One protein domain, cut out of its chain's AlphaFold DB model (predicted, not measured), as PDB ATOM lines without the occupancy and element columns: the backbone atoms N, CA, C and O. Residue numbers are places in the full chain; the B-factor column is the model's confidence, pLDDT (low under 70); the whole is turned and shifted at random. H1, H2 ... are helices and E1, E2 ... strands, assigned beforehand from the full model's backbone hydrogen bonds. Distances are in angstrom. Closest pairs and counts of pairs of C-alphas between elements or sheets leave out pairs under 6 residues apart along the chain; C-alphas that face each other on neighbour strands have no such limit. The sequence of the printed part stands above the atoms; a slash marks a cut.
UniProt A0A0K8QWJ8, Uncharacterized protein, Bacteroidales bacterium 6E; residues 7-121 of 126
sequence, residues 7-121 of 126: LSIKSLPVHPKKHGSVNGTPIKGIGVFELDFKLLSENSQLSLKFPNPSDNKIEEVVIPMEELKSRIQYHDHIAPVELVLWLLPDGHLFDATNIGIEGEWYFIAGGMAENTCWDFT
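What this domain is: This is residues 7 to 121 of the 126 residues of an uncharacterized protein of Bacteroidales bacterium 6E (UniProt A0A0K8QWJ8). Two small three-stranded sheets lie face to face as a sandwich, E1, E3 and E4 in one and E2, E5 and E6 in the other, with their strands crossed at 52 degrees. Short helices lie round its rim, H2 and H3 toward one end and H1 and H4 toward the other. The 115 printed residues hold four named helices and six named strands, in the order E1 H1 E2 H2 E3 E4 H3 E5 E6 H4, and the class is mixed. The sheet E1 E3 E4 is mixed, and E2 E5 E6 is all antiparallel. The whole is compact, with a radius of gyration of the C-alphas of 13.7 A and spans of 38 by 31 by 24 A.

How they stand to each other: E1, residues 7 to 10, is the parallel neighbour of E3, residues 45 to 52, with N 9 and O 47 2.8 A apart. E3 and E4, residues 57 to 64, form an antiparallel hairpin, with N 48 and O 61 2.8 A apart. In the other sheet, E2, residues 29 to 35, is antiparallel to E5, residues 81 to 87, with N 33 and O 83 2.8 A apart. E5 forms a hairpin with E6, residues 93 to 95, with N 86 and O 94 2.8 A apart. Between the sheets, the closest C-alphas of E2 and E3 are those of Gly 29 and Asn 52, 4.4 A. H1, residues 16 to 19, only grazes the sheet E2 E5 E6. H3, residues 65 to 72, only grazes the sheet E1 E3 E4. H2, residues 37 to 40, is close to H3 but not clearly touching, with C-alphas 40 and 65 7.3 A apart. H4, residues 101 to 108, is on neither sheet. Each O i to N i+4 pair in H3 and H4 is within hydrogen-bond range; H1 and H2 are too short for such a pair, and their one O i to N i+3 pair is within range in H2 but not in H1.

Where its parts are: E1 begins at C-alpha 7, (52.292, -38.519, 3.528). E2 is 19.0 A long, E3 21.8 A, E4 22.9 A and E5 19.1 A; E6 is 7.1 A. H3 is 10.5 A long, and H4, 10.4 A, ends at C-alpha 108, (33.864, -16.990, 10.174).

The domain as a whole: The C-alphas farthest apart are those of Gly 24 and Glu 42, 38.3 A. The printed part has no cut, and no link is long. Residues 109 to 121 hold no named element, but 119 to 120 pair antiparallel with 93 to 94 of E6. The mean pLDDT of the printed part is 76.4; residues 39, 41, 71 to 80 and 99 to 121 are under 70.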
ATOM      1  N   LEU A   7      53.289 -38.134   4.519       86.44
ATOM      2  CA  LEU A   7      52.292 -38.519   3.528       86.44
ATOM      3  C   LEU A   7      51.830 -37.259   2.799       86.44
ATOM      4  O   LEU A   7      51.414 -36.312   3.453       86.44
ATOM      5  N   SER A   8      51.898 -37.225   1.468       88.31
ATOM      6  CA  SER A   8      51.390 -36.091   0.688       88.31
ATOM      7  C   SER A   8      50.099 -36.471  -0.029       88.31
ATOM      8  O   SER A   8      50.066 -37.465  -0.754       88.31
ATOM      9  N   ILE A   9      49.049 -35.673   0.164       90.38
ATOM     10  CA  ILE A   9      47.724 -35.858  -0.428       90.38
ATOM     11  C   ILE A   9      47.377 -34.610  -1.239       90.38
ATOM     12  O   ILE A   9      47.540 -33.473  -0.792       90.38
ATOM     13  N   LYS A  10      46.898 -34.828  -2.463       92.81
ATOM     14  CA  LYS A  10      46.375 -33.767  -3.327       92.81
ATOM     15  C   LYS A  10      44.875 -33.647  -3.139       92.81
ATOM     16  O   LYS A  10      44.206 -34.656  -2.924       92.81
ATOM     17  N   SER A  11      44.360 -32.431  -3.266       94.25
ATOM     18  CA  SER A  11      42.930 -32.209  -3.139       94.25
ATOM     19  C   SER A  11      42.153 -32.927  -4.238       94.25
ATOM     20  O   SER A  11      42.587 -33.036  -5.389       94.25
ATOM     21  N   LEU A  12      40.958 -33.359  -3.874       93.50
ATOM     22  CA  LEU A  12      39.918 -33.780  -4.791       93.50
ATOM     23  C   LEU A  12      39.317 -32.564  -5.518       93.50
ATOM     24  O   LEU A  12      39.542 -31.413  -5.114       93.50
ATOM     25  N   PRO A  13      38.547 -32.792  -6.598       92.69
ATOM     26  CA  PRO A  13      37.776 -31.739  -7.243       92.69
ATOM     27  C   PRO A  13      36.830 -31.037  -6.263       92.69
ATOM     28  O   PRO A  13      36.080 -31.667  -5.517       92.69
ATOM     29  N   VAL A  14      36.843 -29.705  -6.292       90.94
ATOM     30  CA  VAL A  14      35.975 -28.886  -5.446       90.94
ATOM     31  C   VAL A  14      34.602 -28.747  -6.101       90.94
ATOM     32  O   VAL A  14      34.492 -28.383  -7.270       90.94
ATOM     33  N   HIS A  15      33.545 -28.968  -5.322       88.50
ATOM     34  CA  HIS A  15      32.174 -28.641  -5.687       88.50
ATOM     35  C   HIS A  15      31.735 -27.394  -4.906       88.50
ATOM     36  O   HIS A  15      31.346 -27.528  -3.749       88.50
ATOM     37  N   PRO A  16      31.746 -26.184  -5.501       83.69
ATOM     38  CA  PRO A  16      31.523 -24.937  -4.758       83.69
ATOM     39  C   PRO A  16      30.192 -24.871  -4.003       83.69
ATOM     40  O   PRO A  16      30.128 -24.289  -2.933       83.69
ATOM     41  N   LYS A  17      29.135 -25.513  -4.519       84.06
ATOM     42  CA  LYS A  17      27.826 -25.577  -3.842       84.06
ATOM     43  C   LYS A  17      27.806 -26.470  -2.597       84.06
ATOM     44  O   LYS A  17      26.883 -26.354  -1.805       84.06
ATOM     45  N   LYS A  18      28.751 -27.408  -2.492       85.00
ATOM     46  CA  LYS A  18      28.862 -28.360  -1.378       85.00
ATOM     47  C   LYS A  18      29.963 -27.946  -0.401       85.00
ATOM     48  O   LYS A  18      29.787 -28.091   0.796       85.00
ATOM     49  N   HIS A  19      31.095 -27.478  -0.924       89.00
ATOM     50  CA  HIS A  19      32.315 -27.232  -0.152       89.00
ATOM     51  C   HIS A  19      32.649 -25.750   0.007       89.00
ATOM     52  O   HIS A  19      33.631 -25.443   0.665       89.00
ATOM     53  N   GLY A  20      31.940 -24.846  -0.669       86.12
ATOM     54  CA  GLY A  20      32.148 -23.405  -0.545       86.12
ATOM     55  C   GLY A  20      31.177 -22.782   0.449       86.12
ATOM     56  O   GLY A  20      30.254 -23.439   0.923       86.12
ATOM     57  N   SER A  21      31.379 -21.498   0.726       84.75
ATOM     58  CA  SER A  21      30.519 -20.743   1.632       84.75
ATOM     59  C   SER A  21      29.092 -20.611   1.108       84.75
ATOM     60  O   SER A  21      28.856 -20.257  -0.051       84.75
ATOM     61  N   VAL A  22      28.137 -20.849   2.003       83.00
ATOM     62  CA  VAL A  22      26.707 -20.637   1.798       83.00
ATOM     63  C   VAL A  22      26.316 -19.186   2.098       83.00
ATOM     64  O   VAL A  22      25.384 -18.672   1.479       83.00
ATOM     65  N   ASN A  23      27.021 -18.500   3.007       79.00
ATOM     66  CA  ASN A  23      26.717 -17.113   3.388       79.00
ATOM     67  C   ASN A  23      27.480 -16.042   2.581       79.00
ATOM     68  O   ASN A  23      27.310 -14.850   2.833       79.00
ATOM     69  N   GLY A  24      28.286 -16.446   1.597       79.00
ATOM     70  CA  GLY A  24      29.062 -15.528   0.763       79.00
ATOM     71  C   GLY A  24      30.372 -15.060   1.400       79.00
ATOM     72  O   GLY A  24      30.943 -14.074   0.934       79.00
ATOM     73  N   THR A  25      30.861 -15.759   2.430       82.56
ATOM     74  CA  THR A  25      32.215 -15.579   2.961       82.56
ATOM     75  C   THR A  25      33.226 -15.683   1.814       82.56
ATOM     76  O   THR A  25      33.230 -16.683   1.086       82.56
ATOM     77  N   PRO A  26      34.099 -14.678   1.631       84.56
ATOM     78  CA  PRO A  26      35.163 -14.755   0.644       84.56
ATOM     79  C   PRO A  26      36.141 -15.878   1.000       84.56
ATOM     80  O   PRO A  26      36.739 -15.865   2.072       84.56
ATOM     81  N   ILE A  27      36.332 -16.828   0.086       88.06
ATOM     82  CA  ILE A  27      37.292 -17.924   0.240       88.06
ATOM     83  C   ILE A  27      38.328 -17.815  -0.874       88.06
ATOM     84  O   ILE A  27      37.988 -17.754  -2.056       88.06
ATOM     85  N   LYS A  28      39.602 -17.792  -0.487       89.81
ATOM     86  CA  LYS A  28      40.749 -17.668  -1.386       89.81
ATOM     87  C   LYS A  28      41.089 -18.999  -2.062       89.81
ATOM     88  O   LYS A  28      41.426 -19.017  -3.246       89.81
ATOM     89  N   GLY A  29      40.971 -20.103  -1.322       90.69
ATOM     90  CA  GLY A  29      41.208 -21.466  -1.800       90.69
ATOM     91  C   GLY A  29      40.437 -22.502  -0.984       90.69
ATOM     92  O   GLY A  29      40.185 -22.297   0.200       90.69
ATOM     93  N   ILE A  30      40.053 -23.606  -1.628       92.94
ATOM     94  CA  ILE A  30      39.333 -24.716  -0.990       92.94
ATOM     95  C   ILE A  30      40.117 -26.003  -1.235       92.94
ATOM     96  O   ILE A  30      40.343 -26.387  -2.385       92.94
ATOM     97  N   GLY A  31      40.506 -26.675  -0.156       92.88
ATOM     98  CA  GLY A  31      41.066 -28.019  -0.181       92.88
ATOM     99  C   GLY A  31      40.021 -29.042   0.245       92.88
ATOM    100  O   GLY A  31      39.348 -28.847   1.246       92.88
ATOM    101  N   VAL A  32      39.875 -30.126  -0.512       92.94
ATOM    102  CA  VAL A  32      38.977 -31.244  -0.184       92.94
ATOM    103  C   VAL A  32      39.805 -32.511  -0.203       92.94
ATOM    104  O   VAL A  32      40.454 -32.789  -1.209       92.94
ATOM    105  N   PHE A  33      39.803 -33.271   0.881       90.50
ATOM    106  CA  PHE A  33      40.661 -34.438   1.036       90.50
ATOM    107  C   PHE A  33      39.863 -35.603   1.589       90.50
ATOM    108  O   PHE A  33      39.068 -35.432   2.502       90.50
ATOM    109  N   GLU A  34      40.105 -36.793   1.059       87.50
ATOM    110  CA  GLU A  34      39.585 -38.021   1.644       87.50
ATOM    111  C   GLU A  34      40.679 -38.645   2.509       87.50
ATOM    112  O   GLU A  34      41.788 -38.911   2.035       87.50
ATOM    113  N   LEU A  35      40.385 -38.820   3.795       82.75
ATOM    114  CA  LEU A  35      41.330 -39.341   4.771       82.75
ATOM    115  C   LEU A  35      40.992 -40.790   5.134       82.75
ATOM    116  O   LEU A  35      39.924 -41.073   5.677       82.75
ATOM    117  N   ASP A  36      41.941 -41.698   4.889       77.69
ATOM    118  CA  ASP A  36      41.900 -43.075   5.393       77.69
ATOM    119  C   ASP A  36      42.792 -43.205   6.636       77.69
ATOM    120  O   ASP A  36      44.024 -43.204   6.553       77.69
ATOM    121  N   PHE A  37      42.166 -43.366   7.804       71.62
ATOM    122  CA  PHE A  37      42.851 -43.494   9.094       71.62
ATOM    123  C   PHE A  37      43.870 -44.619   9.158       71.62
ATOM    124  O   PHE A  37      44.858 -44.502   9.889       71.62
ATOM    125  N   LYS A  38      43.661 -45.700   8.399       71.75
ATOM    126  CA  LYS A  38      44.623 -46.800   8.361       71.75
ATOM    127  C   LYS A  38      45.942 -46.309   7.770       71.75
ATOM    128  O   LYS A  38      46.981 -46.505   8.393       71.75
ATOM    129  N   LEU A  39      45.879 -45.569   6.661       67.12
ATOM    130  CA  LEU A  39      47.040 -44.965   5.997       67.12
ATOM    131  C   LEU A  39      47.667 -43.825   6.818       67.12
ATOM    132  O   LEU A  39      48.877 -43.591   6.763       67.12
ATOM    133  N   LEU A  40      46.856 -43.119   7.608       70.12
ATOM    134  CA  LEU A  40      47.320 -42.036   8.478       70.12
ATOM    135  C   LEU A  40      48.118 -42.541   9.692       70.12
ATOM    136  O   LEU A  40      49.070 -41.889  10.111       70.12
ATOM    137  N   SER A  41      47.786 -43.714  10.239       68.00
ATOM    138  CA  SER A  41      48.445 -44.259  11.438       68.00
ATOM    139  C   SER A  41      49.946 -44.554  11.276       68.00
ATOM    140  O   SER A  41      50.670 -44.600  12.270       68.00
ATOM    141  N   GLU A  42      50.423 -44.685  10.036       72.88
ATOM    142  CA  GLU A  42      51.810 -45.034   9.703       72.88
ATOM    143  C   GLU A  42      52.723 -43.812   9.501       72.88
ATOM    144  O   GLU A  42      53.937 -43.959   9.352       72.88
ATOM    145  N   ASN A  43      52.164 -42.595   9.486       78.62
ATOM    146  CA  ASN A  43      52.889 -41.381   9.117       78.62
ATOM    147  C   ASN A  43      52.961 -40.366  10.257       78.62
ATOM    148  O   ASN A  43      52.033 -40.200  11.044       78.62
ATOM    149  N   SER A  44      54.086 -39.652  10.330       81.31
ATOM    150  CA  SER A  44      54.312 -38.638  11.371       81.31
ATOM    151  C   SER A  44      53.711 -37.274  11.023       81.31
ATOM    152  O   SER A  44      53.365 -36.497  11.914       81.31
ATOM    153  N   GLN A  45      53.590 -36.980   9.726       85.88
ATOM    154  CA  GLN A  45      53.075 -35.719   9.203       85.88
ATOM    155  C   GLN A  45      52.269 -35.956   7.928       85.88
ATOM    156  O   GLN A  45      52.544 -36.884   7.162       85.88
ATOM    157  N   LEU A  46      51.311 -35.066   7.696       87.69
ATOM    158  CA  LEU A  46      50.465 -35.025   6.517       87.69
ATOM    159  C   LEU A  46      50.705 -33.714   5.765       87.69
ATOM    160  O   LEU A  46      50.624 -32.649   6.358       87.69
ATOM    161  N   SER A  47      51.007 -33.789   4.474       90.31
ATOM    162  CA  SER A  47      51.135 -32.654   3.556       90.31
ATOM    163  C   SER A  47      49.905 -32.623   2.651       90.31
ATOM    164  O   SER A  47      49.694 -33.530   1.848       90.31
ATOM    165  N   LEU A  48      49.078 -31.595   2.794       91.19
ATOM    166  CA  LEU A  48      47.840 -31.391   2.054       91.19
ATOM    167  C   LEU A  48      48.042 -30.290   1.022       91.19
ATOM    168  O   LEU A  48      48.392 -29.166   1.372       91.19
ATOM    169  N   LYS A  49      47.823 -30.613  -0.254       93.94
ATOM    170  CA  LYS A  49      48.040 -29.683  -1.370       93.94
ATOM    171  C   LYS A  49      46.744 -29.372  -2.087       93.94
ATOM    172  O   LYS A  49      46.079 -30.294  -2.557       93.94
ATOM    173  N   PHE A  50      46.418 -28.093  -2.233       94.19
ATOM    174  CA  PHE A  50      45.203 -27.651  -2.918       94.19
ATOM    175  C   PHE A  50      45.441 -26.375  -3.732       94.19
ATOM    176  O   PHE A  50      46.344 -25.600  -3.425       94.19
ATOM    177  N   PRO A  51      44.672 -26.150  -4.810       91.56
ATOM    178  CA  PRO A  51      44.804 -24.940  -5.603       91.56
ATOM    179  C   PRO A  51      44.225 -23.717  -4.877       91.56
ATOM    180  O   PRO A  51      43.110 -23.750  -4.355       91.56
ATOM    181  N   ASN A  52      44.956 -22.610  -4.937       88.75
ATOM    182  CA  ASN A  52      44.475 -21.261  -4.673       88.75
ATOM    183  C   ASN A  52      44.257 -20.567  -6.031       88.75
ATOM    184  O   ASN A  52      45.214 -20.067  -6.638       88.75
ATOM    185  N   PRO A  53      43.012 -20.558  -6.547       83.88
ATOM    186  CA  PRO A  53      42.698 -19.963  -7.842       83.88
ATOM    187  C   PRO A  53      42.898 -18.444  -7.872       83.88
ATOM    188  O   PRO A  53      43.086 -17.896  -8.955       83.88
ATOM    189  N   SER A  54      42.896 -17.771  -6.716       83.56
ATOM    190  CA  SER A  54      43.085 -16.318  -6.636       83.56
ATOM    191  C   SER A  54      44.506 -15.908  -7.033       83.56
ATOM    192  O   SER A  54      44.683 -14.920  -7.740       83.56
ATOM    193  N   ASP A  55      45.507 -16.708  -6.649       85.12
ATOM    194  CA  ASP A  55      46.924 -16.436  -6.939       85.12
ATOM    195  C   ASP A  55      47.521 -17.351  -8.020       85.12
ATOM    196  O   ASP A  55      48.710 -17.247  -8.325       85.12
ATOM    197  N   ASN A  56      46.721 -18.263  -8.586       87.00
ATOM    198  CA  ASN A  56      47.169 -19.321  -9.498       87.00
ATOM    199  C   ASN A  56      48.342 -20.148  -8.923       87.00
ATOM    200  O   ASN A  56      49.311 -20.470  -9.617       87.00
ATOM    201  N   LYS A  57      48.264 -20.464  -7.625       89.94
ATOM    202  CA  LYS A  57      49.280 -21.215  -6.872       89.94
ATOM    203  C   LYS A  57      48.700 -22.497  -6.291       89.94
ATOM    204  O   LYS A  57      47.487 -22.653  -6.173       89.94
ATOM    205  N   ILE A  58      49.587 -23.420  -5.933       90.88
ATOM    206  CA  ILE A  58      49.250 -24.558  -5.079       90.88
ATOM    207  C   ILE A  58      49.668 -24.189  -3.666       90.88
ATOM    208  O   ILE A  58      50.834 -23.876  -3.445       90.88
ATOM    209  N   GLU A  59      48.719 -24.243  -2.748       92.31
ATOM    210  CA  GLU A  59      48.956 -24.092  -1.321       92.31
ATOM    211  C   GLU A  59      49.313 -25.456  -0.737       92.31
ATOM    212  O   GLU A  59      48.748 -26.482  -1.134       92.31
ATOM    213  N   GLU A  60      50.258 -25.469   0.199       91.56
ATOM    214  CA  GLU A  60      50.649 -26.654   0.954       91.56
ATOM    215  C   GLU A  60      50.462 -26.405   2.448       91.56
ATOM    216  O   GLU A  60      51.010 -25.461   3.014       91.56
ATOM    217  N   VAL A  61      49.717 -27.300   3.090       87.88
ATOM    218  CA  VAL A  61      49.496 -27.309   4.535       87.88
ATOM    219  C   VAL A  61      50.124 -28.571   5.100       87.88
ATOM    220  O   VAL A  61      49.816 -29.674   4.653       87.88
ATOM    221  N   VAL A  62      51.005 -28.424   6.088       88.12
ATOM    222  CA  VAL A  62      51.638 -29.561   6.764       88.12
ATOM    223  C   VAL A  62      51.076 -29.694   8.173       88.12
ATOM    224  O   VAL A  62      51.275 -28.811   9.000       88.12
ATOM    225  N   ILE A  63      50.410 -30.814   8.445       82.69
ATOM    226  CA  ILE A  63      49.725 -31.100   9.707       82.69
ATOM    227  C   ILE A  63      50.460 -32.231  10.441       82.69
ATOM    228  O   ILE A  63      50.712 -33.290   9.848       82.69
ATOM    229  N   PRO A  64      50.817 -32.065  11.725       84.81
ATOM    230  CA  PRO A  64      51.254 -33.170  12.570       84.81
ATOM    231  C   PRO A  64      50.144 -34.210  12.746       84.81
ATOM    232  O   PRO A  64      48.999 -33.873  13.036       84.81
ATOM    233  N   MET A  65      50.481 -35.497  12.640       80.44
ATOM    234  CA  MET A  65      49.459 -36.547  12.725       80.44
ATOM    235  C   MET A  65      48.744 -36.588  14.085       80.44
ATOM    236  O   MET A  65      47.568 -36.924  14.156       80.44
ATOM    237  N   GLU A  66      49.434 -36.227  15.167       79.06
ATOM    238  CA  GLU A  66      48.850 -36.191  16.516       79.06
ATOM    239  C   GLU A  66      47.758 -35.123  16.657       79.06
ATOM    240  O   GLU A  66      46.752 -35.360  17.323       79.06
ATOM    241  N   GLU A  67      47.908 -33.988  15.975       78.00
ATOM    242  CA  GLU A  67      46.891 -32.936  15.940       78.00
ATOM    243  C   GLU A  67      45.673 -33.362  15.115       78.00
ATOM    244  O   GLU A  67      44.530 -33.146  15.510       78.00
ATOM    245  N   LEU A  68      45.908 -34.045  13.995       76.00
ATOM    246  CA  LEU A  68      44.830 -34.600  13.186       76.00
ATOM    247  C   LEU A  68      44.049 -35.675  13.964       76.00
ATOM    248  O   LEU A  68      42.822 -35.677  13.975       76.00
ATOM    249  N   LYS A  69      44.752 -36.571  14.667       74.75
ATOM    250  CA  LYS A  69      44.134 -37.613  15.500       74.75
ATOM    251  C   LYS A  69      43.307 -37.027  16.642       74.75
ATOM    252  O   LYS A  69      42.199 -37.507  16.862       74.75
ATOM    253  N   SER A  70      43.814 -36.022  17.360       71.62
ATOM    254  CA  SER A  70      43.096 -35.429  18.497       71.62
ATOM    255  C   SER A  70      41.785 -34.764  18.072       71.62
ATOM    256  O   SER A  70      40.792 -34.858  18.791       71.62
ATOM    257  N   ARG A  71      41.755 -34.155  16.881       67.44
ATOM    258  CA  ARG A  71      40.550 -33.528  16.321       67.44
ATOM    259  C   ARG A  71      39.545 -34.561  15.815       67.44
ATOM    260  O   ARG A  71      38.346 -34.409  16.024       67.44
ATOM    261  N   ILE A  72      40.014 -35.651  15.209       65.94
ATOM    262  CA  ILE A  72      39.111 -36.653  14.629       65.94
ATOM    263  C   ILE A  72      38.588 -37.632  15.689       65.94
ATOM    264  O   ILE A  72      37.465 -38.097  15.555       65.94
ATOM    265  N   GLN A  73      39.307 -37.891  16.789       57.25
ATOM    266  CA  GLN A  73      38.805 -38.720  17.903       57.25
ATOM    267  C   GLN A  73      37.473 -38.230  18.509       57.25
ATOM    268  O   GLN A  73      36.808 -38.987  19.213       57.25
ATOM    269  N   TYR A  74      37.065 -36.992  18.222       52.81
ATOM    270  CA  TYR A  74      35.758 -36.448  18.591       52.81
ATOM    271  C   TYR A  74      34.597 -36.894  17.681       52.81
ATOM    272  O   TYR A  74      33.435 -36.727  18.053       52.81
ATOM    273  N   HIS A  75      34.885 -37.466  16.509       53.22
ATOM    274  CA  HIS A  75      33.906 -37.875  15.506       53.22
ATOM    275  C   HIS A  75      33.931 -39.399  15.320       53.22
ATOM    276  O   HIS A  75      34.893 -39.963  14.807       53.22
ATOM    277  N   ASP A  76      32.855 -40.061  15.754       50.81
ATOM    278  CA  ASP A  76      32.695 -41.521  15.788       50.81
ATOM    279  C   ASP A  76      33.011 -42.180  14.421       50.81
ATOM    280  O   ASP A  76      32.453 -41.821  13.379       50.81
ATOM    281  N   HIS A  77      33.971 -43.109  14.405       51.47
ATOM    282  CA  HIS A  77      34.721 -43.508  13.206       51.47
ATOM    283  C   HIS A  77      34.153 -44.755  12.508       51.47
ATOM    284  O   HIS A  77      34.408 -45.874  12.953       51.47
ATOM    285  N   ILE A  78      33.471 -44.604  11.362       50.34
ATOM    286  CA  ILE A  78      33.151 -45.747  10.467       50.34
ATOM    287  C   ILE A  78      33.410 -45.457   8.967       50.34
ATOM    288  O   ILE A  78      33.458 -46.388   8.166       50.34
ATOM    289  N   ALA A  79      33.664 -44.212   8.553       53.94
ATOM    290  CA  ALA A  79      33.803 -43.846   7.136       53.94
ATOM    291  C   ALA A  79      35.086 -43.041   6.857       53.94
ATOM    292  O   ALA A  79      35.623 -42.434   7.790       53.94
ATOM    293  N   PRO A  80      35.587 -43.017   5.601       58.53
ATOM    294  CA  PRO A  80      36.573 -42.022   5.201       58.53
ATOM    295  C   PRO A  80      36.046 -40.634   5.560       58.53
ATOM    296  O   PRO A  80      34.902 -40.287   5.259       58.53
ATOM    297  N   VAL A  81      36.872 -39.869   6.267       76.50
ATOM    298  CA  VAL A  81      36.507 -38.517   6.682       76.50
ATOM    299  C   VAL A  81      36.916 -37.591   5.551       76.50
ATOM    300  O   VAL A  81      38.099 -37.467   5.229       76.50
ATOM    301  N   GLU A  82      35.919 -36.991   4.905       84.88
ATOM    302  CA  GLU A  82      36.138 -35.863   4.009       84.88
ATOM    303  C   GLU A  82      36.586 -34.678   4.868       84.88
ATOM    304  O   GLU A  82      35.822 -34.207   5.701       84.88
ATOM    305  N   LEU A  83      37.826 -34.231   4.690       85.12
ATOM    306  CA  LEU A  83      38.362 -33.015   5.289       85.12
ATOM    307  C   LEU A  83      38.217 -31.873   4.282       85.12
ATOM    308  O   LEU A  83      38.762 -31.947   3.175       85.12
ATOM    309  N   VAL A  84      37.518 -30.810   4.672       88.31
ATOM    310  CA  VAL A  84      37.371 -29.590   3.871       88.31
ATOM    311  C   VAL A  84      38.122 -28.456   4.553       88.31
ATOM    312  O   VAL A  84      37.838 -28.122   5.694       88.31
ATOM    313  N   LEU A  85      39.065 -27.842   3.844       88.81
ATOM    314  CA  LEU A  85      39.854 -26.716   4.329       88.81
ATOM    315  C   LEU A  85      39.545 -25.460   3.522       88.81
ATOM    316  O   LEU A  85      39.571 -25.495   2.288       88.81
ATOM    317  N   TRP A  86      39.298 -24.347   4.205       90.00
ATOM    318  CA  TRP A  86      39.151 -23.027   3.597       90.00
ATOM    319  C   TRP A  86      40.366 -22.177   3.914       90.00
ATOM    320  O   TRP A  86      40.704 -21.976   5.074       90.00
ATOM    321  N   LEU A  87      41.005 -21.651   2.874       89.19
ATOM    322  CA  LEU A  87      41.975 -20.576   3.005       89.19
ATOM    323  C   LEU A  87      41.236 -19.254   2.824       89.19
ATOM    324  O   LEU A  87      40.675 -19.003   1.753       89.19
ATOM    325  N   LEU A  88      41.236 -18.414   3.850       87.88
ATOM    326  CA  LEU A  88      40.627 -17.091   3.806       87.88
ATOM    327  C   LEU A  88      41.585 -16.047   3.190       87.88
ATOM    328  O   LEU A  88      42.786 -16.298   3.049       87.88
ATOM    329  N   PRO A  89      41.079 -14.871   2.765       85.56
ATOM    330  CA  PRO A  89      41.903 -13.824   2.150       85.56
ATOM    331  C   PRO A  89      42.999 -13.252   3.055       85.56
ATOM    332  O   PRO A  89      43.998 -12.750   2.545       85.56
ATOM    333  N   ASP A  90      42.815 -13.319   4.370       82.75
ATOM    334  CA  ASP A  90      43.782 -12.887   5.383       82.75
ATOM    335  C   ASP A  90      44.898 -13.917   5.639       82.75
ATOM    336  O   ASP A  90      45.840 -13.636   6.376       82.75
ATOM    337  N   GLY A  91      44.835 -15.080   4.980       81.50
ATOM    338  CA  GLY A  91      45.827 -16.145   5.087       81.50
ATOM    339  C   GLY A  91      45.524 -17.174   6.172       81.50
ATOM    340  O   GLY A  91      46.283 -18.136   6.292       81.50
ATOM    341  N   HIS A  92      44.426 -17.024   6.918       82.88
ATOM    342  CA  HIS A  92      44.013 -18.032   7.884       82.88
ATOM    343  C   HIS A  92      43.425 -19.251   7.179       82.88
ATOM    344  O   HIS A  92      42.653 -19.147   6.219       82.88
ATOM    345  N   LEU A  93      43.804 -20.424   7.674       83.69
ATOM    346  CA  LEU A  93      43.228 -21.692   7.271       83.69
ATOM    347  C   LEU A  93      42.126 -22.048   8.269       83.69
ATOM    348  O   LEU A  93      42.265 -21.776   9.456       83.69
ATOM    349  N   PHE A  94      41.048 -22.664   7.799       82.50
ATOM    350  CA  PHE A  94      39.952 -23.151   8.633       82.50
ATOM    351  C   PHE A  94      39.539 -24.548   8.199       82.50
ATOM    352  O   PHE A  94      39.510 -24.843   7.002       82.50
ATOM    353  N   ASP A  95      39.169 -25.384   9.163       82.00
ATOM    354  CA  ASP A  95      38.460 -26.630   8.888       82.00
ATOM    355  C   ASP A  95      36.968 -26.351   8.767       82.00
ATOM    356  O   ASP A  95      36.283 -25.978   9.717       82.00
ATOM    357  N   ALA A  96      36.496 -26.506   7.539       81.94
ATOM    358  CA  ALA A  96      35.118 -26.328   7.126       81.94
ATOM    359  C   ALA A  96      34.399 -27.679   6.960       81.94
ATOM    360  O   ALA A  96      33.339 -27.756   6.333       81.94
ATOM    361  N   THR A  97      34.960 -28.766   7.495       78.25
ATOM    362  CA  THR A  97      34.336 -30.088   7.468       78.25
ATOM    363  C   THR A  97      32.998 -30.040   8.197       78.25
ATOM    364  O   THR A  97      32.928 -29.738   9.385       78.25
ATOM    365  N   ASN A  98      31.917 -30.354   7.479       70.19
ATOM    366  CA  ASN A  98      30.539 -30.309   7.984       70.19
ATOM    367  C   ASN A  98      30.081 -28.931   8.505       70.19
ATOM    368  O   ASN A  98      29.140 -28.868   9.301       70.19
ATOM    369  N   ILE A  99      30.694 -27.826   8.060       68.31
ATOM    370  CA  ILE A  99      30.235 -26.494   8.461       68.31
ATOM    371  C   ILE A  99      28.875 -26.188   7.810       68.31
ATOM    372  O   ILE A  99      28.716 -26.195   6.591       68.31
ATOM    373  N   GLY A 100      27.855 -25.985   8.644       58.88
ATOM    374  CA  GLY A 100      26.541 -25.510   8.211       58.88
ATOM    375  C   GLY A 100      26.475 -23.983   8.178       58.88
ATOM    376  O   GLY A 100      27.372 -23.301   8.671       58.88
ATOM    377  N   ILE A 101      25.363 -23.436   7.679       60.91
ATOM    378  CA  ILE A 101      25.162 -21.980   7.579       60.91
ATOM    379  C   ILE A 101      25.340 -21.260   8.928       60.91
ATOM    380  O   ILE A 101      25.953 -20.201   8.982       60.91
ATOM    381  N   GLU A 102      24.871 -21.851  10.029       58.44
ATOM    382  CA  GLU A 102      25.041 -21.293  11.379       58.44
ATOM    383  C   GLU A 102      26.506 -21.326  11.835       58.44
ATOM    384  O   GLU A 102      26.971 -20.389  12.480       58.44
ATOM    385  N   GLY A 103      27.253 -22.361  11.439       58.84
ATOM    386  CA  GLY A 103      28.688 -22.468  11.689       58.84
ATOM    387  C   GLY A 103      29.478 -21.397  10.938       58.84
ATOM    388  O   GLY A 103      30.328 -20.744  11.530       58.84
ATOM    389  N   GLU A 104      29.154 -21.131   9.669       65.88
ATOM    390  CA  GLU A 104      29.812 -20.053   8.915       65.88
ATOM    391  C   GLU A 104      29.615 -18.683   9.582       65.88
ATOM    392  O   GLU A 104      30.544 -17.878   9.662       65.88
ATOM    393  N   TRP A 105      28.416 -18.414  10.105       57.06
ATOM    394  CA  TRP A 105      28.135 -17.177  10.836       57.06
ATOM    395  C   TRP A 105      28.870 -17.101  12.176       57.06
ATOM    396  O   TRP A 105      29.432 -16.059  12.507       57.06
ATOM    397  N   TYR A 106      28.875 -18.197  12.934       57.59
ATOM    398  CA  TYR A 106      29.467 -18.244  14.267       57.59
ATOM    399  C   TYR A 106      31.000 -18.185  14.227       57.59
ATOM    400  O   TYR A 106      31.614 -17.447  14.996       57.59
ATOM    401  N   PHE A 107      31.620 -18.931  13.311       59.25
ATOM    402  CA  PHE A 107      33.069 -19.111  13.279       59.25
ATOM    403  C   PHE A 107      33.783 -18.131  12.346       59.25
ATOM    404  O   PHE A 107      34.893 -17.716  12.660       59.25
ATOM    405  N   ILE A 108      33.156 -17.723  11.236       60.09
ATOM    406  CA  ILE A 108      33.864 -16.990  10.174       60.09
ATOM    407  C   ILE A 108      33.417 -15.528  10.074       60.09
ATOM    408  O   ILE A 108      34.249 -14.638   9.932       60.09
ATOM    409  N   ALA A 109      32.118 -15.244  10.208       53.72
ATOM    410  CA  ALA A 109      31.608 -13.870  10.113       53.72
ATOM    411  C   ALA A 109      31.753 -13.051  11.416       53.72
ATOM    412  O   ALA A 109      31.635 -11.826  11.383       53.72
ATOM    413  N   GLY A 110      31.975 -13.710  12.561       51.19
ATOM    414  CA  GLY A 110      31.935 -13.085  13.890       51.19
ATOM    415  C   GLY A 110      33.270 -12.951  14.630       51.19
ATOM    416  O   GLY A 110      33.269 -12.394  15.725       51.19
ATOM    417  N   GLY A 111      34.382 -13.473  14.097       51.28
ATOM    418  CA  GLY A 111      35.698 -13.426  14.762       51.28
ATOM    419  C   GLY A 111      35.783 -14.192  16.095       51.28
ATOM    420  O   GLY A 111      36.751 -14.040  16.828       51.28
ATOM    421  N   MET A 112      34.780 -15.012  16.441       46.06
ATOM    422  CA  MET A 112      34.725 -15.726  17.729       46.06
ATOM    423  C   MET A 112      35.385 -17.113  17.697       46.06
ATOM    424  O   MET A 112      35.394 -17.804  18.713       46.06
ATOM    425  N   ALA A 113      35.917 -17.536  16.544       50.59
ATOM    426  CA  ALA A 113      36.660 -18.789  16.414       50.59
ATOM    427  C   ALA A 113      38.107 -18.694  16.911       50.59
ATOM    428  O   ALA A 113      38.723 -19.746  17.082       50.59
ATOM    429  N   GLU A 114      38.623 -17.483  17.156       51.25
ATOM    430  CA  GLU A 114      39.986 -17.273  17.643       51.25
ATOM    431  C   GLU A 114      40.232 -18.106  18.913       51.25
ATOM    432  O   GLU A 114      39.560 -17.922  19.932       51.25
ATOM    433  N   ASN A 115      41.219 -19.008  18.867       54.06
ATOM    434  CA  ASN A 115      41.591 -19.935  19.953       54.06
ATOM    435  C   ASN A 115      40.623 -21.112  20.204       54.06
ATOM    436  O   ASN A 115      40.615 -21.685  21.299       54.06
ATOM    437  N   THR A 116      39.808 -21.507  19.225       56.12
ATOM    438  CA  THR A 116      38.971 -22.720  19.332       56.12
ATOM    439  C   THR A 116      39.629 -23.936  18.671       56.12
ATOM    440  O   THR A 116      40.538 -23.808  17.859       56.12
ATOM    441  N   CYS A 117      39.148 -25.152  18.961       55.53
ATOM    442  CA  CYS A 117      39.614 -26.379  18.293       55.53
ATOM    443  C   CYS A 117      39.254 -26.464  16.793       55.53
ATOM    444  O   CYS A 117      39.587 -27.456  16.147       55.53
ATOM    445  N   TRP A 118      38.586 -25.442  16.256       54.06
ATOM    446  CA  TRP A 118      38.238 -25.270  14.842       54.06
ATOM    447  C   TRP A 118      39.098 -24.203  14.162       54.06
ATOM    448  O   TRP A 118      39.076 -24.076  12.940       54.06
ATOM    449  N   ASP A 119      39.875 -23.462  14.951       56.34
ATOM    450  CA  ASP A 119      40.878 -22.533  14.468       56.34
ATOM    451  C   ASP A 119      42.080 -23.338  13.967       56.34
ATOM    452  O   ASP A 119      42.599 -24.243  14.644       56.34
ATOM    453  N   PHE A 120      42.476 -23.061  12.732       54.75
ATOM    454  CA  PHE A 120      43.666 -23.628  12.128       54.75
ATOM    455  C   PHE A 120      44.717 -22.505  12.034       54.75
ATOM    456  O   PHE A 120      45.173 -22.143  10.954       54.75
ATOM    457  N   THR A 121      45.089 -21.905  13.171       42.69
ATOM    458  CA  THR A 121      46.015 -20.753  13.209       42.69
ATOM    459  C   THR A 121      47.496 -21.130  13.208       42.69
ATOM    460  O   THR A 121      48.317 -20.306  12.819       42.69
TER     461      THR A 121